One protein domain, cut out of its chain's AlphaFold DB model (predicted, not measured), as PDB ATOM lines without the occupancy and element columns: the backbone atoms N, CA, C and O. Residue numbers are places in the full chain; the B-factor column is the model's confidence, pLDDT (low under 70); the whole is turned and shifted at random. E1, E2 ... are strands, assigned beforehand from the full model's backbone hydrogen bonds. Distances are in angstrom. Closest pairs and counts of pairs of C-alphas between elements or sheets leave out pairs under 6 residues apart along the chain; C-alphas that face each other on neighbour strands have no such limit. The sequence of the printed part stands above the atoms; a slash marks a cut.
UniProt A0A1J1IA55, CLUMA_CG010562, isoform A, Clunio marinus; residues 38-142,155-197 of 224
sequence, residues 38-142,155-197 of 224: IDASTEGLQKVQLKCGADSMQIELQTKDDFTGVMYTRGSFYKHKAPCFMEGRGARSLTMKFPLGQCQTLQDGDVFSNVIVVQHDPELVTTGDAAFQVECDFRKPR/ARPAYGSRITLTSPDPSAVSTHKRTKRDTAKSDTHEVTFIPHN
ATOM      1  N   ILE A  38      15.154  49.536   6.326       51.47
ATOM      2  CA  ILE A  38      14.122  49.069   7.260       51.47
ATOM      3  C   ILE A  38      13.676  47.685   6.769       51.47
ATOM      4  O   ILE A  38      12.612  47.514   6.172       51.47
ATOM      5  N   ASP A  39      14.557  46.706   6.936       59.09
ATOM      6  CA  ASP A  39      14.227  45.309   6.712       59.09
ATOM      7  C   ASP A  39      13.280  44.822   7.812       59.09
ATOM      8  O   ASP A  39      13.104  45.455   8.855       59.09
ATOM      9  N   ALA A  40      12.602  43.706   7.558       65.06
ATOM     10  CA  ALA A  40      11.624  43.186   8.496       65.06
ATOM     11  C   ALA A  40      12.315  42.745   9.801       65.06
ATOM     12  O   ALA A  40      12.974  41.707   9.837       65.06
ATOM     13  N   SER A  41      12.162  43.538  10.864       76.94
ATOM     14  CA  SER A  41      12.771  43.273  12.166       76.94
ATOM     15  C   SER A  41      11.852  42.439  13.057       76.94
ATOM     16  O   SER A  41      10.624  42.460  12.940       76.94
ATOM     17  N   THR A  42      12.459  41.684  13.969       81.75
ATOM     18  CA  THR A  42      11.759  41.035  15.087       81.75
ATOM     19  C   THR A  42      12.351  41.428  16.440       81.75
ATOM     20  O   THR A  42      12.102  40.775  17.454       81.75
ATOM     21  N   GLU A  43      13.131  42.509  16.463       85.44
ATOM     22  CA  GLU A  43      13.766  43.027  17.666       85.44
ATOM     23  C   GLU A  43      12.737  43.282  18.776       85.44
ATOM     24  O   GLU A  43      11.643  43.787  18.540       85.44
ATOM     25  N   GLY A  44      13.067  42.864  20.001       87.44
ATOM     26  CA  GLY A  44      12.195  43.039  21.167       87.44
ATOM     27  C   GLY A  44      10.946  42.146  21.192       87.44
ATOM     28  O   GLY A  44      10.267  42.092  22.223       87.44
ATOM     29  N   LEU A  45      10.649  41.394  20.128       91.62
ATOM     30  CA  LEU A  45       9.481  40.519  20.048       91.62
ATOM     31  C   LEU A  45       9.775  39.128  20.614       91.62
ATOM     32  O   LEU A  45      10.790  38.508  20.316       91.62
ATOM     33  N   GLN A  46       8.846  38.601  21.411       94.38
ATOM     34  CA  GLN A  46       8.900  37.221  21.908       94.38
ATOM     35  C   GLN A  46       7.917  36.314  21.179       94.38
ATOM     36  O   GLN A  46       8.209  35.145  20.934       94.38
ATOM     37  N   LYS A  47       6.725  36.833  20.868       95.69
ATOM     38  CA  LYS A  47       5.645  36.039  20.289       95.69
ATOM     39  C   LYS A  47       4.610  36.932  19.616       95.69
ATOM     40  O   LYS A  47       4.257  37.984  20.144       95.69
ATOM     41  N   VAL A  48       4.065  36.460  18.498       97.81
ATOM     42  CA  VAL A  48       2.861  37.016  17.872       97.81
ATOM     43  C   VAL A  48       1.854  35.890  17.677       97.81
ATOM     44  O   VAL A  48       2.169  34.878  17.053       97.81
ATOM     45  N   GLN A  49       0.644  36.037  18.208       98.50
ATOM     46  CA  GLN A  49      -0.441  35.075  18.017       98.50
ATOM     47  C   GLN A  49      -1.565  35.696  17.193       98.50
ATOM     48  O   GLN A  49      -1.999  36.811  17.469       98.50
ATOM     49  N   LEU A  50      -2.062  34.944  16.215       98.69
ATOM     50  CA  LEU A  50      -3.273  35.251  15.462       98.69
ATOM     51  C   LEU A  50      -4.358  34.252  15.860       98.69
ATOM     52  O   LEU A  50      -4.124  33.045  15.829       98.69
ATOM     53  N   LYS A  51      -5.548  34.763  16.181       98.38
ATOM     54  CA  LYS A  51      -6.782  33.990  16.354       98.38
ATOM     55  C   LYS A  51      -7.842  34.496  15.381       98.38
ATOM     56  O   LYS A  51      -8.188  35.678  15.380       98.38
ATOM     57  N   CYS A  52      -8.366  33.589  14.574       97.81
ATOM     58  CA  CYS A  52      -9.420  33.818  13.600       97.81
ATOM     59  C   CYS A  52     -10.777  33.494  14.233       97.81
ATOM     60  O   CYS A  52     -11.136  32.330  14.413       97.81
ATOM     61  N   GLY A  53     -11.528  34.530  14.596       95.00
ATOM     62  CA  GLY A  53     -12.932  34.414  14.979       95.00
ATOM     63  C   GLY A  53     -13.847  34.350  13.755       95.00
ATOM     64  O   GLY A  53     -13.409  34.535  12.624       95.00
ATOM     65  N   ALA A  54     -15.141  34.127  13.984       92.25
ATOM     66  CA  ALA A  54     -16.136  34.050  12.912       92.25
ATOM     67  C   ALA A  54     -16.274  35.348  12.094       92.25
ATOM     68  O   ALA A  54     -16.581  35.304  10.907       92.25
ATOM     69  N   ASP A  55     -16.072  36.496  12.742       94.00
ATOM     70  CA  ASP A  55     -16.294  37.837  12.194       94.00
ATOM     71  C   ASP A  55     -15.115  38.794  12.437       94.00
ATOM     72  O   ASP A  55     -15.175  39.976  12.085       94.00
ATOM     73  N   SER A  56     -14.037  38.306  13.052       97.00
ATOM     74  CA  SER A  56     -12.938  39.136  13.539       97.00
ATOM     75  C   SER A  56     -11.603  38.400  13.556       97.00
ATOM     76  O   SER A  56     -11.542  37.184  13.716       97.00
ATOM     77  N   MET A  57     -10.516  39.158  13.436       98.31
ATOM     78  CA  MET A  57      -9.164  38.700  13.744       98.31
ATOM     79  C   MET A  57      -8.738  39.283  15.086       98.31
ATOM     80  O   MET A  57      -9.022  40.447  15.376       98.31
ATOM     81  N   GLN A  58      -8.040  38.492  15.894       98.56
ATOM     82  CA  GLN A  58      -7.389  38.952  17.114       98.56
ATOM     83  C   GLN A  58      -5.893  38.673  17.036       98.56
ATOM     84  O   GLN A  58      -5.478  37.539  16.806       98.56
ATOM     85  N   ILE A  59      -5.107  39.717  17.264       98.38
ATOM     86  CA  ILE A  59      -3.653  39.684  17.320       98.38
ATOM     87  C   ILE A  59      -3.230  39.917  18.757       98.38
ATOM     88  O   ILE A  59      -3.667  40.885  19.379       98.38
ATOM     89  N   GLU A  60      -2.376  39.043  19.267       98.38
ATOM     90  CA  GLU A  60      -1.711  39.205  20.553       98.38
ATOM     91  C   GLU A  60      -0.205  39.307  20.320       98.38
ATOM     92  O   GLU A  60       0.425  38.384  19.802       98.38
ATOM     93  N   LEU A  61       0.353  40.448  20.700       97.50
ATOM     94  CA  LEU A  61       1.778  40.733  20.707       97.50
ATOM     95  C   LEU A  61       2.331  40.448  22.103       97.50
ATOM     96  O   LEU A  61       1.724  40.866  23.092       97.50
ATOM     97  N   GLN A  62       3.484  39.790  22.185       97.12
ATOM     98  CA  GLN A  62       4.270  39.689  23.412       97.12
ATOM     99  C   GLN A  62       5.699  40.168  23.163       97.12
ATOM    100  O   GLN A  62       6.359  39.718  22.220       97.12
ATOM    101  N   THR A  63       6.170  41.058  24.029       94.94
ATOM    102  CA  THR A  63       7.479  41.707  23.944       94.94
ATOM    103  C   THR A  63       8.371  41.321  25.121       94.94
ATOM    104  O   THR A  63       7.919  40.919  26.202       94.94
ATOM    105  N   LYS A  64       9.682  41.417  24.903       92.88
ATOM    106  CA  LYS A  64      10.695  41.134  25.922       92.88
ATOM    107  C   LYS A  64      10.647  42.168  27.045       92.88
ATOM    108  O   LYS A  64      10.707  41.783  28.210       92.88
ATOM    109  N   ASP A  65      10.482  43.428  26.671       93.38
ATOM    110  CA  ASP A  65      10.443  44.585  27.561       93.38
ATOM    111  C   ASP A  65       9.078  45.282  27.467       93.38
ATOM    112  O   ASP A  65       8.261  44.959  26.597       93.38
ATOM    113  N   ASP A  66       8.800  46.199  28.393       95.62
ATOM    114  CA  ASP A  66       7.536  46.933  28.429       95.62
ATOM    115  C   ASP A  66       7.327  47.723  27.130       95.62
ATOM    116  O   ASP A  66       8.176  48.508  26.712       95.62
ATOM    117  N   PHE A  67       6.179  47.518  26.484       93.44
ATOM    118  CA  PHE A  67       5.882  48.130  25.195       93.44
ATOM    119  C   PHE A  67       5.074  49.422  25.373       93.44
ATOM    120  O   PHE A  67       3.959  49.413  25.912       93.44
ATOM    121  N   THR A  68       5.633  50.536  24.901       93.81
ATOM    122  CA  THR A  68       5.014  51.879  24.905       93.81
ATOM    123  C   THR A  68       4.781  52.439  23.502       93.81
ATOM    124  O   THR A  68       4.359  53.583  23.367       93.81
ATOM    125  N   GLY A  69       5.074  51.650  22.469       94.19
ATOM    126  CA  GLY A  69       4.863  52.021  21.077       94.19
ATOM    127  C   GLY A  69       3.420  51.807  20.621       94.19
ATOM    128  O   GLY A  69       2.479  51.851  21.418       94.19
ATOM    129  N   VAL A  70       3.221  51.542  19.331       95.81
ATOM    130  CA  VAL A  70       1.886  51.402  18.728       95.81
ATOM    131  C   VAL A  70       1.755  50.128  17.899       95.81
ATOM    132  O   VAL A  70       2.710  49.645  17.296       95.81
ATOM    133  N   MET A  71       0.544  49.577  17.849       97.06
ATOM    134  CA  MET A  71       0.180  48.455  16.987       97.06
ATOM    135  C   MET A  71      -1.073  48.803  16.189       97.06
ATOM    136  O   MET A  71      -2.100  49.169  16.761       97.06
ATOM    137  N   TYR A  72      -1.011  48.681  14.865       97.44
ATOM    138  CA  TYR A  72      -2.120  49.063  13.990       97.44
ATOM    139  C   TYR A  72      -2.168  48.249  12.701       97.44
ATOM    140  O   TYR A  72      -1.178  47.689  12.241       97.44
ATOM    141  N   THR A  73      -3.341  48.196  12.081       97.62
ATOM    142  CA  THR A  73      -3.498  47.648  10.723       97.62
ATOM    143  C   THR A  73      -2.998  48.651   9.690       97.62
ATOM    144  O   THR A  73      -3.289  49.847   9.821       97.62
ATOM    145  N   ARG A  74      -2.312  48.194   8.641       93.62
ATOM    146  CA  ARG A  74      -1.761  49.064   7.594       93.62
ATOM    147  C   ARG A  74      -2.811  50.050   7.067       93.62
ATOM    148  O   ARG A  74      -3.975  49.714   6.871       93.62
ATOM    149  N   GLY A  75      -2.383  51.305   6.919       92.31
ATOM    150  CA  GLY A  75      -3.231  52.424   6.504       92.31
ATOM    151  C   GLY A  75      -4.136  53.009   7.599       92.31
ATOM    152  O   GLY A  75      -4.888  53.942   7.314       92.31
ATOM    153  N   SER A  76      -4.076  52.510   8.839       94.50
ATOM    154  CA  SER A  76      -4.887  53.022   9.956       94.50
ATOM    155  C   SER A  76      -4.126  53.886  10.968       94.50
ATOM    156  O   SER A  76      -4.775  54.422  11.863       94.50
ATOM    157  N   PHE A  77      -2.809  54.079  10.800       92.25
ATOM    158  CA  PHE A  77      -1.969  54.906  11.685       92.25
ATOM    159  C   PHE A  77      -2.585  56.290  11.936       92.25
ATOM    160  O   PHE A  77      -2.998  56.582  13.051       92.25
ATOM    161  N   TYR A  78      -2.822  57.065  10.870       89.81
ATOM    162  CA  TYR A  78      -3.343  58.440  10.941       89.81
ATOM    163  C   TYR A  78      -4.701  58.602  11.641       89.81
ATOM    164  O   TYR A  78      -5.106  59.720  11.949       89.81
ATOM    165  N   LYS A  79      -5.453  57.514  11.847       92.62
ATOM    166  CA  LYS A  79      -6.757  57.574  12.516       92.62
ATOM    167  C   LYS A  79      -6.634  57.547  14.036       92.62
ATOM    168  O   LYS A  79      -7.583  57.980  14.682       92.62
ATOM    169  N   HIS A  80      -5.543  56.997  14.583       93.44
ATOM    170  CA  HIS A  80      -5.304  56.836  16.026       93.44
ATOM    171  C   HIS A  80      -6.541  56.341  16.797       93.44
ATOM    172  O   HIS A  80      -6.907  56.859  17.850       93.44
ATOM    173  N   LYS A  81      -7.266  55.367  16.225       95.38
ATOM    174  CA  LYS A  81      -8.562  54.933  16.754       95.38
ATOM    175  C   LYS A  81      -8.749  53.423  16.679       95.38
ATOM    176  O   LYS A  81      -8.592  52.805  15.623       95.38
ATOM    177  N   ALA A  82      -9.199  52.858  17.796       96.62
ATOM    178  CA  ALA A  82      -9.706  51.495  17.861       96.62
ATOM    179  C   ALA A  82     -10.866  51.274  16.856       96.62
ATOM    180  O   ALA A  82     -11.631  52.203  16.575       96.62
ATOM    181  N   PRO A  83     -11.042  50.054  16.318       97.56
ATOM    182  CA  PRO A  83     -10.313  48.826  16.653       97.56
ATOM    183  C   PRO A  83      -9.017  48.609  15.850       97.56
ATOM    184  O   PRO A  83      -8.374  47.580  16.013       97.56
ATOM    185  N   CYS A  84      -8.644  49.543  14.971       98.00
ATOM    186  CA  CYS A  84      -7.569  49.357  13.987       98.00
ATOM    187  C   CYS A  84      -6.197  49.895  14.438       98.00
ATOM    188  O   CYS A  84      -5.241  49.838  13.663       98.00
ATOM    189  N   PHE A  85      -6.127  50.473  15.639       97.75
ATOM    190  CA  PHE A  85      -4.951  51.101  16.235       97.75
ATOM    191  C   PHE A  85      -5.027  50.960  17.757       97.75
ATOM    192  O   PHE A  85      -6.088  51.195  18.344       97.75
ATOM    193  N   MET A  86      -3.911  50.588  18.377       97.12
ATOM    194  CA  MET A  86      -3.750  50.394  19.814       97.12
ATOM    195  C   MET A  86      -2.397  50.947  20.264       97.12
ATOM    196  O   MET A  86      -1.386  50.724  19.604       97.12
ATOM    197  N   GLU A  87      -2.378  51.606  21.418       96.06
ATOM    198  CA  GLU A  87      -1.155  52.102  22.057       96.06
ATOM    199  C   GLU A  87      -0.711  51.144  23.162       96.06
ATOM    200  O   GLU A  87      -1.533  50.623  23.929       96.06
ATOM    201  N   GLY A  88       0.596  50.924  23.248       94.81
ATOM    202  CA  GLY A  88       1.236  50.254  24.366       94.81
ATOM    203  C   GLY A  88       1.136  51.101  25.632       94.81
ATOM    204  O   GLY A  88       1.261  52.321  25.602       94.81
ATOM    205  N   ARG A  89       0.894  50.451  26.772       94.19
ATOM    206  CA  ARG A  89       0.742  51.119  28.078       94.19
ATOM    207  C   ARG A  89       1.799  50.669  29.084       94.19
ATOM    208  O   ARG A  89       1.501  50.554  30.269       94.19
ATOM    209  N   GLY A  90       3.002  50.356  28.598       93.94
ATOM    210  CA  GLY A  90       4.089  49.836  29.428       93.94
ATOM    211  C   GLY A  90       3.824  48.412  29.917       93.94
ATOM    212  O   GLY A  90       4.176  48.062  31.034       93.94
ATOM    213  N   ALA A  91       3.144  47.602  29.104       95.75
ATOM    214  CA  ALA A  91       2.928  46.186  29.374       95.75
ATOM    215  C   ALA A  91       3.661  45.354  28.323       95.75
ATOM    216  O   ALA A  91       3.810  45.775  27.179       95.75
ATOM    217  N   ARG A  92       4.051  44.136  28.693       96.06
ATOM    218  CA  ARG A  92       4.708  43.178  27.787       96.06
ATOM    219  C   ARG A  92       3.754  42.428  26.861       96.06
ATOM    220  O   ARG A  92       4.177  41.546  26.121       96.06
ATOM    221  N   SER A  93       2.459  42.721  26.942       96.31
ATOM    222  CA  SER A  93       1.438  42.132  26.086       96.31
ATOM    223  C   SER A  93       0.474  43.203  25.605       96.31
ATOM    224  O   SER A  93       0.014  44.038  26.387       96.31
ATOM    225  N   LEU A  94       0.158  43.156  24.314       97.00
ATOM    226  CA  LEU A  94      -0.815  44.031  23.681       97.00
ATOM    227  C   LEU A  94      -1.729  43.198  22.787       97.00
ATOM    228  O   LEU A  94      -1.265  42.397  21.980       97.00
ATOM    229  N   THR A  95      -3.039  43.387  22.922       98.06
ATOM    230  CA  THR A  95      -4.036  42.679  22.113       98.06
ATOM    231  C   THR A  95      -4.836  43.667  21.278       98.06
ATOM    232  O   THR A  95      -5.342  44.660  21.797       98.06
ATOM    233  N   MET A  96      -5.000  43.365  19.991       98.19
ATOM    234  CA  MET A  96      -5.857  44.106  19.068       98.19
ATOM    235  C   MET A  96      -6.824  43.140  18.391       98.19
ATOM    236  O   MET A  96      -6.404  42.158  17.784       98.19
ATOM    237  N   LYS A  97      -8.125  43.423  18.484       98.44
ATOM    238  CA  LYS A  97      -9.181  42.657  17.816       98.44
ATOM    239  C   LYS A  97      -9.920  43.561  16.844       98.44
ATOM    240  O   LYS A  97     -10.459  44.579  17.269       98.44
ATOM    241  N   PHE A  98      -9.987  43.173  15.575       98.25
ATOM    242  CA  PHE A  98     -10.643  43.956  14.531       98.25
ATOM    243  C   PHE A  98     -11.588  43.110  13.660       98.25
ATOM    244  O   PHE A  98     -11.314  41.930  13.427       98.25
ATOM    245  N   PRO A  99     -12.710  43.682  13.177       97.56
ATOM    246  CA  PRO A  99     -13.649  42.971  12.307       97.56
ATOM    247  C   PRO A  99     -13.063  42.645  10.926       97.56
ATOM    248  O   PRO A  99     -12.348  43.466  10.349       97.56
ATOM    249  N   LEU A 100     -13.454  41.504  10.346       96.12
ATOM    250  CA  LEU A 100     -13.011  41.052   9.013       96.12
ATOM    251  C   LEU A 100     -13.391  42.019   7.882       96.12
ATOM    252  O   LEU A 100     -12.681  42.113   6.891       96.12
ATOM    253  N   GLY A 101     -14.499  42.749   8.031       95.38
ATOM    254  CA  GLY A 101     -14.963  43.741   7.053       95.38
ATOM    255  C   GLY A 101     -14.433  45.162   7.280       95.38
ATOM    256  O   GLY A 101     -14.936  46.101   6.669       95.38
ATOM    257  N   GLN A 102     -13.490  45.359   8.206       96.31
ATOM    258  CA  GLN A 102     -12.970  46.678   8.580       96.31
ATOM    259  C   GLN A 102     -11.436  46.708   8.561       96.31
ATOM    260  O   GLN A 102     -10.776  45.750   8.164       96.31
ATOM    261  N   CYS A 103     -10.860  47.849   8.957       97.31
ATOM    262  CA  CYS A 103      -9.416  48.043   9.109       97.31
ATOM    263  C   CYS A 103      -8.588  47.753   7.845       97.31
ATOM    264  O   CYS A 103      -7.442  47.335   7.941       97.31
ATOM    265  N   GLN A 104      -9.171  47.991   6.662       96.00
ATOM    266  CA  GLN A 104      -8.540  47.726   5.357       96.00
ATOM    267  C   GLN A 104      -8.190  46.247   5.130       96.00
ATOM    268  O   GLN A 104      -7.279  45.929   4.370       96.00
ATOM    269  N   THR A 105      -8.919  45.337   5.780       97.75
ATOM    270  CA  THR A 105      -8.784  43.899   5.540       97.75
ATOM    271  C   THR A 105      -9.177  43.581   4.101       97.75
ATOM    272  O   THR A 105     -10.246  43.975   3.632       97.75
ATOM    273  N   LEU A 106      -8.296  42.877   3.398       97.56
ATOM    274  CA  LEU A 106      -8.520  42.401   2.043       97.56
ATOM    275  C   LEU A 106      -9.209  41.041   2.100       97.56
ATOM    276  O   LEU A 106      -8.811  40.174   2.880       97.56
ATOM    277  N   GLN A 107     -10.210  40.848   1.248       97.31
ATOM    278  CA  GLN A 107     -10.933  39.591   1.121       97.31
ATOM    279  C   GLN A 107     -10.728  39.016  -0.284       97.31
ATOM    280  O   GLN A 107     -11.091  39.652  -1.272       97.31
ATOM    281  N   ASP A 108     -10.179  37.805  -0.356       97.06
ATOM    282  CA  ASP A 108     -10.076  36.995  -1.570       97.06
ATOM    283  C   ASP A 108     -10.869  35.695  -1.373       97.06
ATOM    284  O   ASP A 108     -10.420  34.735  -0.738       97.06
ATOM    285  N   GLY A 109     -12.118  35.698  -1.846       94.19
ATOM    286  CA  GLY A 109     -13.078  34.631  -1.570       94.19
ATOM    287  C   GLY A 109     -13.356  34.482  -0.069       94.19
ATOM    288  O   GLY A 109     -13.880  35.396   0.566       94.19
ATOM    289  N   ASP A 110     -13.001  33.321   0.483       94.06
ATOM    290  CA  ASP A 110     -13.124  32.990   1.911       94.06
ATOM    291  C   ASP A 110     -11.793  33.174   2.675       94.06
ATOM    292  O   ASP A 110     -11.646  32.687   3.797       94.06
ATOM    293  N   VAL A 111     -10.804  33.847   2.077       97.00
ATOM    294  CA  VAL A 111      -9.534  34.193   2.728       97.00
ATOM    295  C   VAL A 111      -9.519  35.681   3.044       97.00
ATOM    296  O   VAL A 111      -9.644  36.520   2.153       97.00
ATOM    297  N   PHE A 112      -9.331  36.015   4.316       98.12
ATOM    298  CA  PHE A 112      -9.191  37.393   4.775       98.12
ATOM    299  C   PHE A 112      -7.743  37.654   5.155       98.12
ATOM    300  O   PHE A 112      -7.133  36.833   5.839       98.12
ATOM    301  N   SER A 113      -7.203  38.802   4.752       98.31
ATOM    302  CA  SER A 113      -5.819  39.178   5.022       98.31
ATOM    303  C   SER A 113      -5.670  40.639   5.427       98.31
ATOM    304  O   SER A 113      -6.404  41.513   4.970       98.31
ATOM    305  N   ASN A 114      -4.711  40.915   6.302       97.94
ATOM    306  CA  ASN A 114      -4.329  42.269   6.694       97.94
ATOM    307  C   ASN A 114      -2.821  42.304   6.958       97.94
ATOM    308  O   ASN A 114      -2.183  41.255   7.052       97.94
ATOM    309  N   VAL A 115      -2.245  43.494   7.108       97.62
ATOM    310  CA  VAL A 115      -0.888  43.627   7.624       97.62
ATOM    311  C   VAL A 115      -0.892  44.451   8.896       97.62
ATOM    312  O   VAL A 115      -1.334  45.596   8.905       97.62
ATOM    313  N   ILE A 116      -0.375  43.857   9.961       97.62
ATOM    314  CA  ILE A 116      -0.242  44.479  11.272       97.62
ATOM    315  C   ILE A 116       1.141  45.090  11.357       97.62
ATOM    316  O   ILE A 116       2.114  44.394  11.099       97.62
ATOM    317  N   VAL A 117       1.227  46.364  11.707       95.56
ATOM    318  CA  VAL A 117       2.484  47.068  11.945       95.56
ATOM    319  C   VAL A 117       2.639  47.257  13.448       95.56
ATOM    320  O   VAL A 117       1.683  47.642  14.125       95.56
ATOM    321  N   VAL A 118       3.826  46.949  13.953       95.56
ATOM    322  CA  VAL A 118       4.249  47.151  15.338       95.56
ATOM    323  C   VAL A 118       5.407  48.129  15.302       95.56
ATOM    324  O   VAL A 118       6.437  47.834  14.697       95.56
ATOM    325  N   GLN A 119       5.223  49.277  15.939       93.00
ATOM    326  CA  GLN A 119       6.245  50.311  16.020       93.00
ATOM    327  C   GLN A 119       6.652  50.528  17.458       93.00
ATOM    328  O   GLN A 119       5.787  50.602  18.333       93.00
ATOM    329  N   HIS A 120       7.951  50.642  17.703       89.94
ATOM    330  CA  HIS A 120       8.467  50.907  19.046       89.94
ATOM    331  C   HIS A 120       8.355  52.388  19.420       89.94
ATOM    332  O   HIS A 120       8.116  52.704  20.586       89.94
ATOM    333  N   ASP A 121       8.464  53.273  18.431       85.56
ATOM    334  CA  ASP A 121       8.262  54.710  18.577       85.56
ATOM    335  C   ASP A 121       6.851  55.098  18.076       85.56
ATOM    336  O   ASP A 121       6.418  54.620  17.024       85.56
ATOM    337  N   PRO A 122       6.084  55.907  18.831       82.50
ATOM    338  CA  PRO A 122       4.720  56.278  18.455       82.50
ATOM    339  C   PRO A 122       4.636  57.294  17.304       82.50
ATOM    340  O   PRO A 122       3.559  57.455  16.729       82.50
ATOM    341  N   GLU A 123       5.726  57.993  16.977       78.06
ATOM    342  CA  GLU A 123       5.757  59.064  15.975       78.06
ATOM    343  C   GLU A 123       6.554  58.688  14.721       78.06
ATOM    344  O   GLU A 123       6.216  59.143  13.623       78.06
ATOM    345  N   LEU A 124       7.596  57.863  14.855       79.06
ATOM    346  CA  LEU A 124       8.545  57.574  13.780       79.06
ATOM    347  C   LEU A 124       8.633  56.082  13.452       79.06
ATOM    348  O   LEU A 124       8.770  55.240  14.331       79.06
ATOM    349  N   VAL A 125       8.631  55.760  12.151       76.62
ATOM    350  CA  VAL A 125       8.974  54.406  11.691       76.62
ATOM    351  C   VAL A 125      10.483  54.216  11.805       76.62
ATOM    352  O   VAL A 125      11.244  54.995  11.226       76.62
ATOM    353  N   THR A 126      10.921  53.182  12.517       77.94
ATOM    354  CA  THR A 126      12.349  52.887  12.724       77.94
ATOM    355  C   THR A 126      12.736  51.512  12.179       77.94
ATOM    356  O   THR A 126      11.882  50.674  11.906       77.94
ATOM    357  N   THR A 127      14.040  51.245  12.040       68.75
ATOM    358  CA  THR A 127      14.578  49.927  11.638       68.75
ATOM    359  C   THR A 127      14.254  48.800  12.629       68.75
ATOM    360  O   THR A 127      14.417  47.634  12.287       68.75
ATOM    361  N   GLY A 128      13.789  49.125  13.841       73.31
ATOM    362  CA  GLY A 128      13.319  48.154  14.835       73.31
ATOM    363  C   GLY A 128      11.836  47.791  14.700       73.31
ATOM    364  O   GLY A 128      11.338  46.963  15.460       73.31
ATOM    365  N   ASP A 129      11.106  48.409  13.772       88.94
ATOM    366  CA  ASP A 129       9.680  48.151  13.595       88.94
ATOM    367  C   ASP A 129       9.438  46.850  12.821       88.94
ATOM    368  O   ASP A 129      10.200  46.451  11.937       88.94
ATOM    369  N   ALA A 130       8.326  46.193  13.132       92.00
ATOM    370  CA  ALA A 130       7.952  44.920  12.536       92.00
ATOM    371  C   ALA A 130       6.618  45.039  11.806       92.00
ATOM    372  O   ALA A 130       5.718  45.773  12.225       92.00
ATOM    373  N   ALA A 131       6.439  44.256  10.744       94.12
ATOM    374  CA  ALA A 131       5.121  44.063  10.165       94.12
ATOM    375  C   ALA A 131       4.816  42.595   9.875       94.12
ATOM    376  O   ALA A 131       5.669  41.817   9.459       94.12
ATOM    377  N   PHE A 132       3.554  42.227  10.065       96.38
ATOM    378  CA  PHE A 132       3.070  40.861   9.950       96.38
ATOM    379  C   PHE A 132       1.871  40.811   9.019       96.38
ATOM    380  O   PHE A 132       0.798  41.315   9.354       96.38
ATOM    381  N   GLN A 133       2.029  40.191   7.852       97.25
ATOM    382  CA  GLN A 133       0.889  39.801   7.035       97.25
ATOM    383  C   GLN A 133       0.184  38.629   7.716       97.25
ATOM    384  O   GLN A 133       0.768  37.560   7.902       97.25
ATOM    385  N   VAL A 134      -1.073  38.843   8.077       98.44
ATOM    386  CA  VAL A 134      -1.917  37.875   8.775       98.44
ATOM    387  C   VAL A 134      -3.031  37.414   7.858       98.44
ATOM    388  O   VAL A 134      -3.569  38.211   7.089       98.44
ATOM    389  N   GLU A 135      -3.369  36.129   7.920       98.44
ATOM    390  CA  GLU A 135      -4.407  35.540   7.082       98.44
ATOM    391  C   GLU A 135      -5.267  34.542   7.857       98.44
ATOM    392  O   GLU A 135      -4.744  33.714   8.605       98.44
ATOM    393  N   CYS A 136      -6.574  34.595   7.608       98.12
ATOM    394  CA  CYS A 136      -7.565  33.627   8.064       98.12
ATOM    395  C   CYS A 136      -8.246  32.995   6.848       98.12
ATOM    396  O   CYS A 136      -8.852  33.704   6.043       98.12
ATOM    397  N   ASP A 137      -8.149  31.674   6.721       96.50
ATOM    398  CA  ASP A 137      -8.748  30.891   5.642       96.50
ATOM    399  C   ASP A 137      -9.993  30.157   6.155       96.50
ATOM    400  O   ASP A 137      -9.904  29.260   6.995       96.50
ATOM    401  N   PHE A 138     -11.166  30.537   5.651       94.19
ATOM    402  CA  PHE A 138     -12.450  29.922   5.994       94.19
ATOM    403  C   PHE A 138     -12.911  28.887   4.961       94.19
ATOM    404  O   PHE A 138     -14.015  28.342   5.078       94.19
ATOM    405  N   ARG A 139     -12.082  28.570   3.957       91.12
ATOM    406  CA  ARG A 139     -12.404  27.539   2.968       91.12
ATOM    407  C   ARG A 139     -12.437  26.175   3.640       91.12
ATOM    408  O   ARG A 139     -11.499  25.773   4.320       91.12
ATOM    409  N   LYS A 140     -13.511  25.425   3.395       83.12
ATOM    410  CA  LYS A 140     -13.625  24.049   3.888       83.12
ATOM    411  C   LYS A 140     -12.552  23.156   3.234       83.12
ATOM    412  O   LYS A 140     -12.469  23.129   2.002       83.12
ATOM    413  N   PRO A 141     -11.783  22.377   4.016       77.62
ATOM    414  CA  PRO A 141     -10.878  21.365   3.492       77.62
ATOM    415  C   PRO A 141     -11.633  20.330   2.650       77.62
ATOM    416  O   PRO A 141     -12.760  19.948   2.971       77.62
ATOM    417  N   ARG A 142     -10.992  19.823   1.592       71.19
ATOM    418  CA  ARG A 142     -11.587  18.824   0.681       71.19
ATOM    419  C   ARG A 142     -11.798  17.439   1.318       71.19
ATOM    420  O   ARG A 142     -12.480  16.615   0.722       71.19
ATOM    421  N   ALA A 155     -20.790  30.482  14.282       61.84
ATOM    422  CA  ALA A 155     -19.382  30.682  13.925       61.84
ATOM    423  C   ALA A 155     -18.921  29.739  12.804       61.84
ATOM    424  O   ALA A 155     -18.819  28.534  13.010       61.84
ATOM    425  N   ARG A 156     -18.598  30.272  11.614       71.44
ATOM    426  CA  ARG A 156     -17.771  29.541  10.636       71.44
ATOM    427  C   ARG A 156     -16.341  29.507  11.196       71.44
ATOM    428  O   ARG A 156     -15.733  30.574  11.256       71.44
ATOM    429  N   PRO A 157     -15.802  28.354  11.632       82.69
ATOM    430  CA  PRO A 157     -14.423  28.312  12.098       82.69
ATOM    431  C   PRO A 157     -13.482  28.520  10.910       82.69
ATOM    432  O   PRO A 157     -13.744  28.019   9.813       82.69
ATOM    433  N   ALA A 158     -12.390  29.252  11.121       89.62
ATOM    434  CA  ALA A 158     -11.296  29.255  10.160       89.62
ATOM    435  C   ALA A 158     -10.613  27.879  10.167       89.62
ATOM    436  O   ALA A 158     -10.356  27.302  11.226       89.62
ATOM    437  N   TYR A 159     -10.327  27.365   8.976       92.38
ATOM    438  CA  TYR A 159      -9.644  26.091   8.744       92.38
ATOM    439  C   TYR A 159      -8.151  26.272   8.473       92.38
ATOM    440  O   TYR A 159      -7.425  25.295   8.346       92.38
ATOM    441  N   GLY A 160      -7.692  27.515   8.369       94.81
ATOM    442  CA  GLY A 160      -6.282  27.827   8.257       94.81
ATOM    443  C   GLY A 160      -5.982  29.214   8.790       94.81
ATOM    444  O   GLY A 160      -6.797  30.134   8.691       94.81
ATOM    445  N   SER A 161      -4.789  29.366   9.340       97.69
ATOM    446  CA  SER A 161      -4.270  30.649   9.790       97.69
ATOM    447  C   SER A 161      -2.782  30.764   9.481       97.69
ATOM    448  O   SER A 161      -2.033  29.779   9.480       97.69
ATOM    449  N   ARG A 162      -2.344  31.980   9.148       98.38
ATOM    450  CA  ARG A 162      -0.962  32.247   8.739       98.38
ATOM    451  C   ARG A 162      -0.494  33.616   9.210       98.38
ATOM    452  O   ARG A 162      -1.220  34.595   9.090       98.38
ATOM    453  N   ILE A 163       0.747  33.671   9.682       98.06
ATOM    454  CA  ILE A 163       1.495  34.901   9.950       98.06
ATOM    455  C   ILE A 163       2.740  34.870   9.069       98.06
ATOM    456  O   ILE A 163       3.452  33.870   9.048       98.06
ATOM    457  N   THR A 164       3.000  35.945   8.335       95.69
ATOM    458  CA  THR A 164       4.244  36.142   7.588       95.69
ATOM    459  C   THR A 164       4.874  37.470   7.982       95.69
ATOM    460  O   THR A 164       4.220  38.503   7.876       95.69
ATOM    461  N   LEU A 165       6.142  37.451   8.376       92.81
ATOM    462  CA  LEU A 165       6.954  38.647   8.552       92.81
ATOM    463  C   LEU A 165       7.121  39.385   7.206       92.81
ATOM    464  O   LEU A 165       7.311  38.767   6.154       92.81
ATOM    465  N   THR A 166       6.981  40.708   7.226       90.12
ATOM    466  CA  THR A 166       7.067  41.596   6.060       90.12
ATOM    467  C   THR A 166       7.577  42.981   6.470       90.12
ATOM    468  O   THR A 166       7.700  43.276   7.656       90.12
ATOM    469  N   SER A 167       7.865  43.841   5.493       87.19
ATOM    470  CA  SER A 167       8.355  45.198   5.744       87.19
ATOM    471  C   SER A 167       7.282  46.098   6.393       87.19
ATOM    472  O   SER A 167       6.111  46.087   5.965       87.19
ATOM    473  N   PRO A 168       7.639  46.912   7.405       86.62
ATOM    474  CA  PRO A 168       6.782  47.980   7.917       86.62
ATOM    475  C   PRO A 168       6.647  49.152   6.927       86.62
ATOM    476  O   PRO A 168       5.580  49.776   6.886       86.62
ATOM    477  N   ASP A 169       7.625  49.381   6.047       83.25
ATOM    478  CA  ASP A 169       7.522  50.351   4.951       83.25
ATOM    479  C   ASP A 169       6.850  49.710   3.715       83.25
ATOM    480  O   ASP A 169       7.416  48.786   3.120       83.25
ATOM    481  N   PRO A 170       5.653  50.173   3.299       77.56
ATOM    482  CA  PRO A 170       4.980  49.661   2.106       77.56
ATOM    483  C   PRO A 170       5.712  49.979   0.793       77.56
ATOM    484  O   PRO A 170       5.428  49.330  -0.213       77.56
ATOM    485  N   SER A 171       6.609  50.968   0.785       78.06
ATOM    486  CA  SER A 171       7.401  51.370  -0.384       78.06
ATOM    487  C   SER A 171       8.739  50.640  -0.473       78.06
ATOM    488  O   SER A 171       9.392  50.699  -1.517       78.06
ATOM    489  N   ALA A 172       9.154  49.957   0.596       70.19
ATOM    490  CA  ALA A 172      10.433  49.274   0.622       70.19
ATOM    491  C   ALA A 172      10.453  48.136  -0.401       70.19
ATOM    492  O   ALA A 172       9.607  47.234  -0.409       70.19
ATOM    493  N   VAL A 173      11.477  48.153  -1.249       64.56
ATOM    494  CA  VAL A 173      11.836  46.997  -2.059       64.56
ATOM    495  C   VAL A 173      12.506  46.013  -1.109       64.56
ATOM    496  O   VAL A 173      13.655  46.219  -0.730       64.56
ATOM    497  N   SER A 174      11.791  44.967  -0.685       57.97
ATOM    498  CA  SER A 174      12.370  43.961   0.208       57.97
ATOM    499  C   SER A 174      13.572  43.306  -0.477       57.97
ATOM    500  O   SER A 174      13.406  42.508  -1.404       57.97
ATOM    501  N   THR A 175      14.780  43.638  -0.035       57.84
ATOM    502  CA  THR A 175      15.999  42.928  -0.444       57.84
ATOM    503  C   THR A 175      16.108  41.588   0.290       57.84
ATOM    504  O   THR A 175      16.728  40.647  -0.212       57.84
ATOM    505  N   HIS A 176      15.411  41.464   1.426       62.25
ATOM    506  CA  HIS A 176      15.309  40.243   2.207       62.25
ATOM    507  C   HIS A 176      14.581  39.132   1.438       62.25
ATOM    508  O   HIS A 176      13.388  39.206   1.119       62.25
ATOM    509  N   LYS A 177      15.304  38.049   1.150       65.00
ATOM    510  CA  LYS A 177      14.730  36.858   0.526       65.00
ATOM    511  C   LYS A 177      13.888  36.126   1.568       65.00
ATOM    512  O   LYS A 177      14.444  35.535   2.486       65.00
ATOM    513  N   ARG A 178      12.558  36.150   1.409       73.50
ATOM    514  CA  ARG A 178      11.626  35.444   2.310       73.50
ATOM    515  C   ARG A 178      12.062  33.997   2.513       73.50
ATOM    516  O   ARG A 178      12.120  33.214   1.559       73.50
ATOM    517  N   THR A 179      12.337  33.648   3.759       81.75
ATOM    518  CA  THR A 179      12.692  32.299   4.180       81.75
ATOM    519  C   THR A 179      11.460  31.564   4.699       81.75
ATOM    520  O   THR A 179      10.399  32.144   4.941       81.75
ATOM    521  N   LYS A 180      11.585  30.248   4.897       82.19
ATOM    522  CA  LYS A 180      10.528  29.459   5.544       82.19
ATOM    523  C   LYS A 180      10.300  29.900   7.001       82.19
ATOM    524  O   LYS A 180       9.181  29.758   7.483       82.19
ATOM    525  N   ARG A 181      11.330  30.439   7.671       85.56
ATOM    526  CA  ARG A 181      11.276  30.901   9.070       85.56
ATOM    527  C   ARG A 181      10.451  32.178   9.235       85.56
ATOM    528  O   ARG A 181       9.820  32.359  10.267       85.56
ATOM    529  N   ASP A 182      10.331  32.973   8.177       90.62
ATOM    530  CA  ASP A 182       9.539  34.209   8.168       90.62
ATOM    531  C   ASP A 182       8.026  33.939   8.147       90.62
ATOM    532  O   ASP A 182       7.228  34.868   8.071       90.62
ATOM    533  N   THR A 183       7.599  32.672   8.132       94.12
ATOM    534  CA  THR A 183       6.190  32.292   8.020       94.12
ATOM    535  C   THR A 183       5.814  31.206   9.023       94.12
ATOM    536  O   THR A 183       6.328  30.092   8.966       94.12
ATOM    537  N   ALA A 184       4.811  31.482   9.852       96.56
ATOM    538  CA  ALA A 184       4.114  30.480  10.652       96.56
ATOM    539  C   ALA A 184       2.756  30.154  10.010       96.56
ATOM    540  O   ALA A 184       2.047  31.053   9.553       96.56
ATOM    541  N   LYS A 185       2.386  28.870   9.961       97.25
ATOM    542  CA  LYS A 185       1.101  28.393   9.419       97.25
ATOM    543  C   LYS A 185       0.486  27.343  10.338       97.25
ATOM    544  O   LYS A 185       1.217  26.618  11.006       97.25
ATOM    545  N   SER A 186      -0.835  27.251  10.326       95.50
ATOM    546  CA  SER A 186      -1.623  26.289  11.092       95.50
ATOM    547  C   SER A 186      -2.878  25.923  10.305       95.50
ATOM    548  O   SER A 186      -3.484  26.798   9.689       95.50
ATOM    549  N   ASP A 187      -3.292  24.656  10.360       92.81
ATOM    550  CA  ASP A 187      -4.547  24.155   9.767       92.81
ATOM    551  C   ASP A 187      -5.740  24.331  10.730       92.81
ATOM    552  O   ASP A 187      -6.704  23.564  10.742       92.81
ATOM    553  N   THR A 188      -5.646  25.325  11.613       92.00
ATOM    554  CA  THR A 188      -6.675  25.675  12.590       92.00
ATOM    555  C   THR A 188      -6.895  27.186  12.607       92.00
ATOM    556  O   THR A 188      -6.179  27.957  11.962       92.00
ATOM    557  N   HIS A 189      -7.876  27.618  13.394       94.31
ATOM    558  CA  HIS A 189      -8.210  29.021  13.600       94.31
ATOM    559  C   HIS A 189      -7.159  29.824  14.383       94.31
ATOM    560  O   HIS A 189      -7.353  31.022  14.571       94.31
ATOM    561  N   GLU A 190      -6.065  29.217  14.849       96.94
ATOM    562  CA  GLU A 190      -4.986  29.945  15.514       96.94
ATOM    563  C   GLU A 190      -3.591  29.535  15.043       96.94
ATOM    564  O   GLU A 190      -3.320  28.374  14.731       96.94
ATOM    565  N   VAL A 191      -2.677  30.504  15.038       98.12
ATOM    566  CA  VAL A 191      -1.261  30.304  14.720       98.12
ATOM    567  C   VAL A 191      -0.408  31.197  15.611       98.12
ATOM    568  O   VAL A 191      -0.792  32.315  15.958       98.12
ATOM    569  N   THR A 192       0.765  30.694  15.986       98.06
ATOM    570  CA  THR A 192       1.766  31.442  16.744       98.06
ATOM    571  C   THR A 192       3.037  31.572  15.914       98.06
ATOM    572  O   THR A 192       3.578  30.574  15.443       98.06
ATOM    573  N   PHE A 193       3.521  32.798  15.768       96.62
ATOM    574  CA  PHE A 193       4.838  33.122  15.246       96.62
ATOM    575  C   PHE A 193       5.787  33.396  16.417       96.62
ATOM    576  O   PHE A 193       5.469  34.192  17.303       96.62
ATOM    577  N   ILE A 194       6.939  32.727  16.418       95.00
ATOM    578  CA  ILE A 194       8.006  32.920  17.403       95.00
ATOM    579  C   ILE A 194       9.244  33.387  16.634       95.00
ATOM    580  O   ILE A 194       9.789  32.597  15.851       95.00
ATOM    581  N   PRO A 195       9.675  34.647  16.824       89.56
ATOM    582  CA  PRO A 195      10.938  35.136  16.295       89.56
ATOM    583  C   PRO A 195      12.086  34.191  16.636       89.56
ATOM    584  O   PRO A 195      12.181  33.693  17.759       89.56
ATOM    585  N   HIS A 196      12.949  33.923  15.664       78.44
ATOM    586  CA  HIS A 196      14.206  33.244  15.940       78.44
ATOM    587  C   HIS A 196      15.230  34.312  16.306       78.44
ATOM    588  O   HIS A 196      15.391  35.287  15.582       78.44
ATOM    589  N   ASN A 197      15.899  34.144  17.444       61.59
ATOM    590  CA  ASN A 197      17.034  34.992  17.773       61.59
ATOM    591  C   ASN A 197      18.201  34.540  16.889       61.59
ATOM    592  O   ASN A 197      18.617  33.387  17.007       61.59
TER     593      ASN A 197
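What this domain is: This is residues 38 to 142 and 155 to 197 of the 224 residues of the protein "CLUMA_CG010562, isoform A" of Clunio marinus (UniProt A0A1J1IA55). This is a sandwich, two sheets face to face: a larger, twisted slab of E3, E4, E6, E7, E8, E9 and E10 covers a smaller one of E5, E2, E1 and E11, and their edges come together at E10 with E11 and at E4 with E5. E6 is a short strand at one end of E7, far from the mean of the C-alphas. The printed part has 148 residues, with no named helix and strands E1 to E11 in number order along the chain; the class is all strand, though under half of the residues are in named elements. The smaller sheet runs E5, E2, E1, E11, all antiparallel; the larger is branched, its neighbour pairs antiparallel. The whole is compact, with a radius of gyration of the C-alphas of 14.4 A and spans of 43 by 34 by 28 A.

How they stand to each other: In the branched sheet E7, residues 111 to 119, has three neighbours. E3, residues 70 to 73, and E6, residues 106 to 108, lie on one side of it, and E8, residues 130 to 137, on the other side. N 117 and O 72 are 2.8 A apart, N 106 and O 113 2.8 A, and N 114 and O 134 3.0 A, each within hydrogen-bond range. E6, E7 and E8 form a meander, each strand the antiparallel neighbour of the one before. E4, residues 85 to 87, forms a hairpin with E3, with N 71 and O 86 at 2.8 A. E9, residues 160 to 166, is the neighbour of E8, with N 133 and O 164 at 2.8 A, and forms a hairpin with E10, residues 183 to 186, with N 163 and O 184 at 2.9 A. In the other sheet E1, residues 45 to 52, and E2, residues 56 to 67, form a hairpin, with N 60 and O 49 at 2.9 A. E5, residues 91 to 99, is an edge strand beside E2, with N 59 and O 96 at 2.8 A; E11, residues 190 to 193, is the other, beside E1, with N 50 and O 191 at 2.9 A. The facing parts of the sheets are 9.0 A centre to centre, their strands at 26 degrees. The closest C-alphas of E10 and E11 are those of Ala 184 and Phe 193, 5.3 A apart; those of E4 and E5 are Met 86 and Met 96, 6.7 A.

Where its parts are: E7 spans 26.2 A, E5 24.0 A, E2 23.9 A, E8 22.9 A, E1 21.1 A and E9 19.3 A. E2 bends by 116 degrees at residue 64. E1 begins at C-alpha 45 (9.481, 40.519, 20.048), and E11 ends at C-alpha 193 (4.838, 33.122, 15.246).

The domain as a whole: Residues 143 to 154 are not printed, and C-alphas 142 and 155 are 19.4 A apart across this cut. The links E3 to E4 and E9 to E10 are long. Mean pLDDT of the printed part is 90.2; residues 38 to 40, 127, 155, 173 to 177 and 197 are under 70.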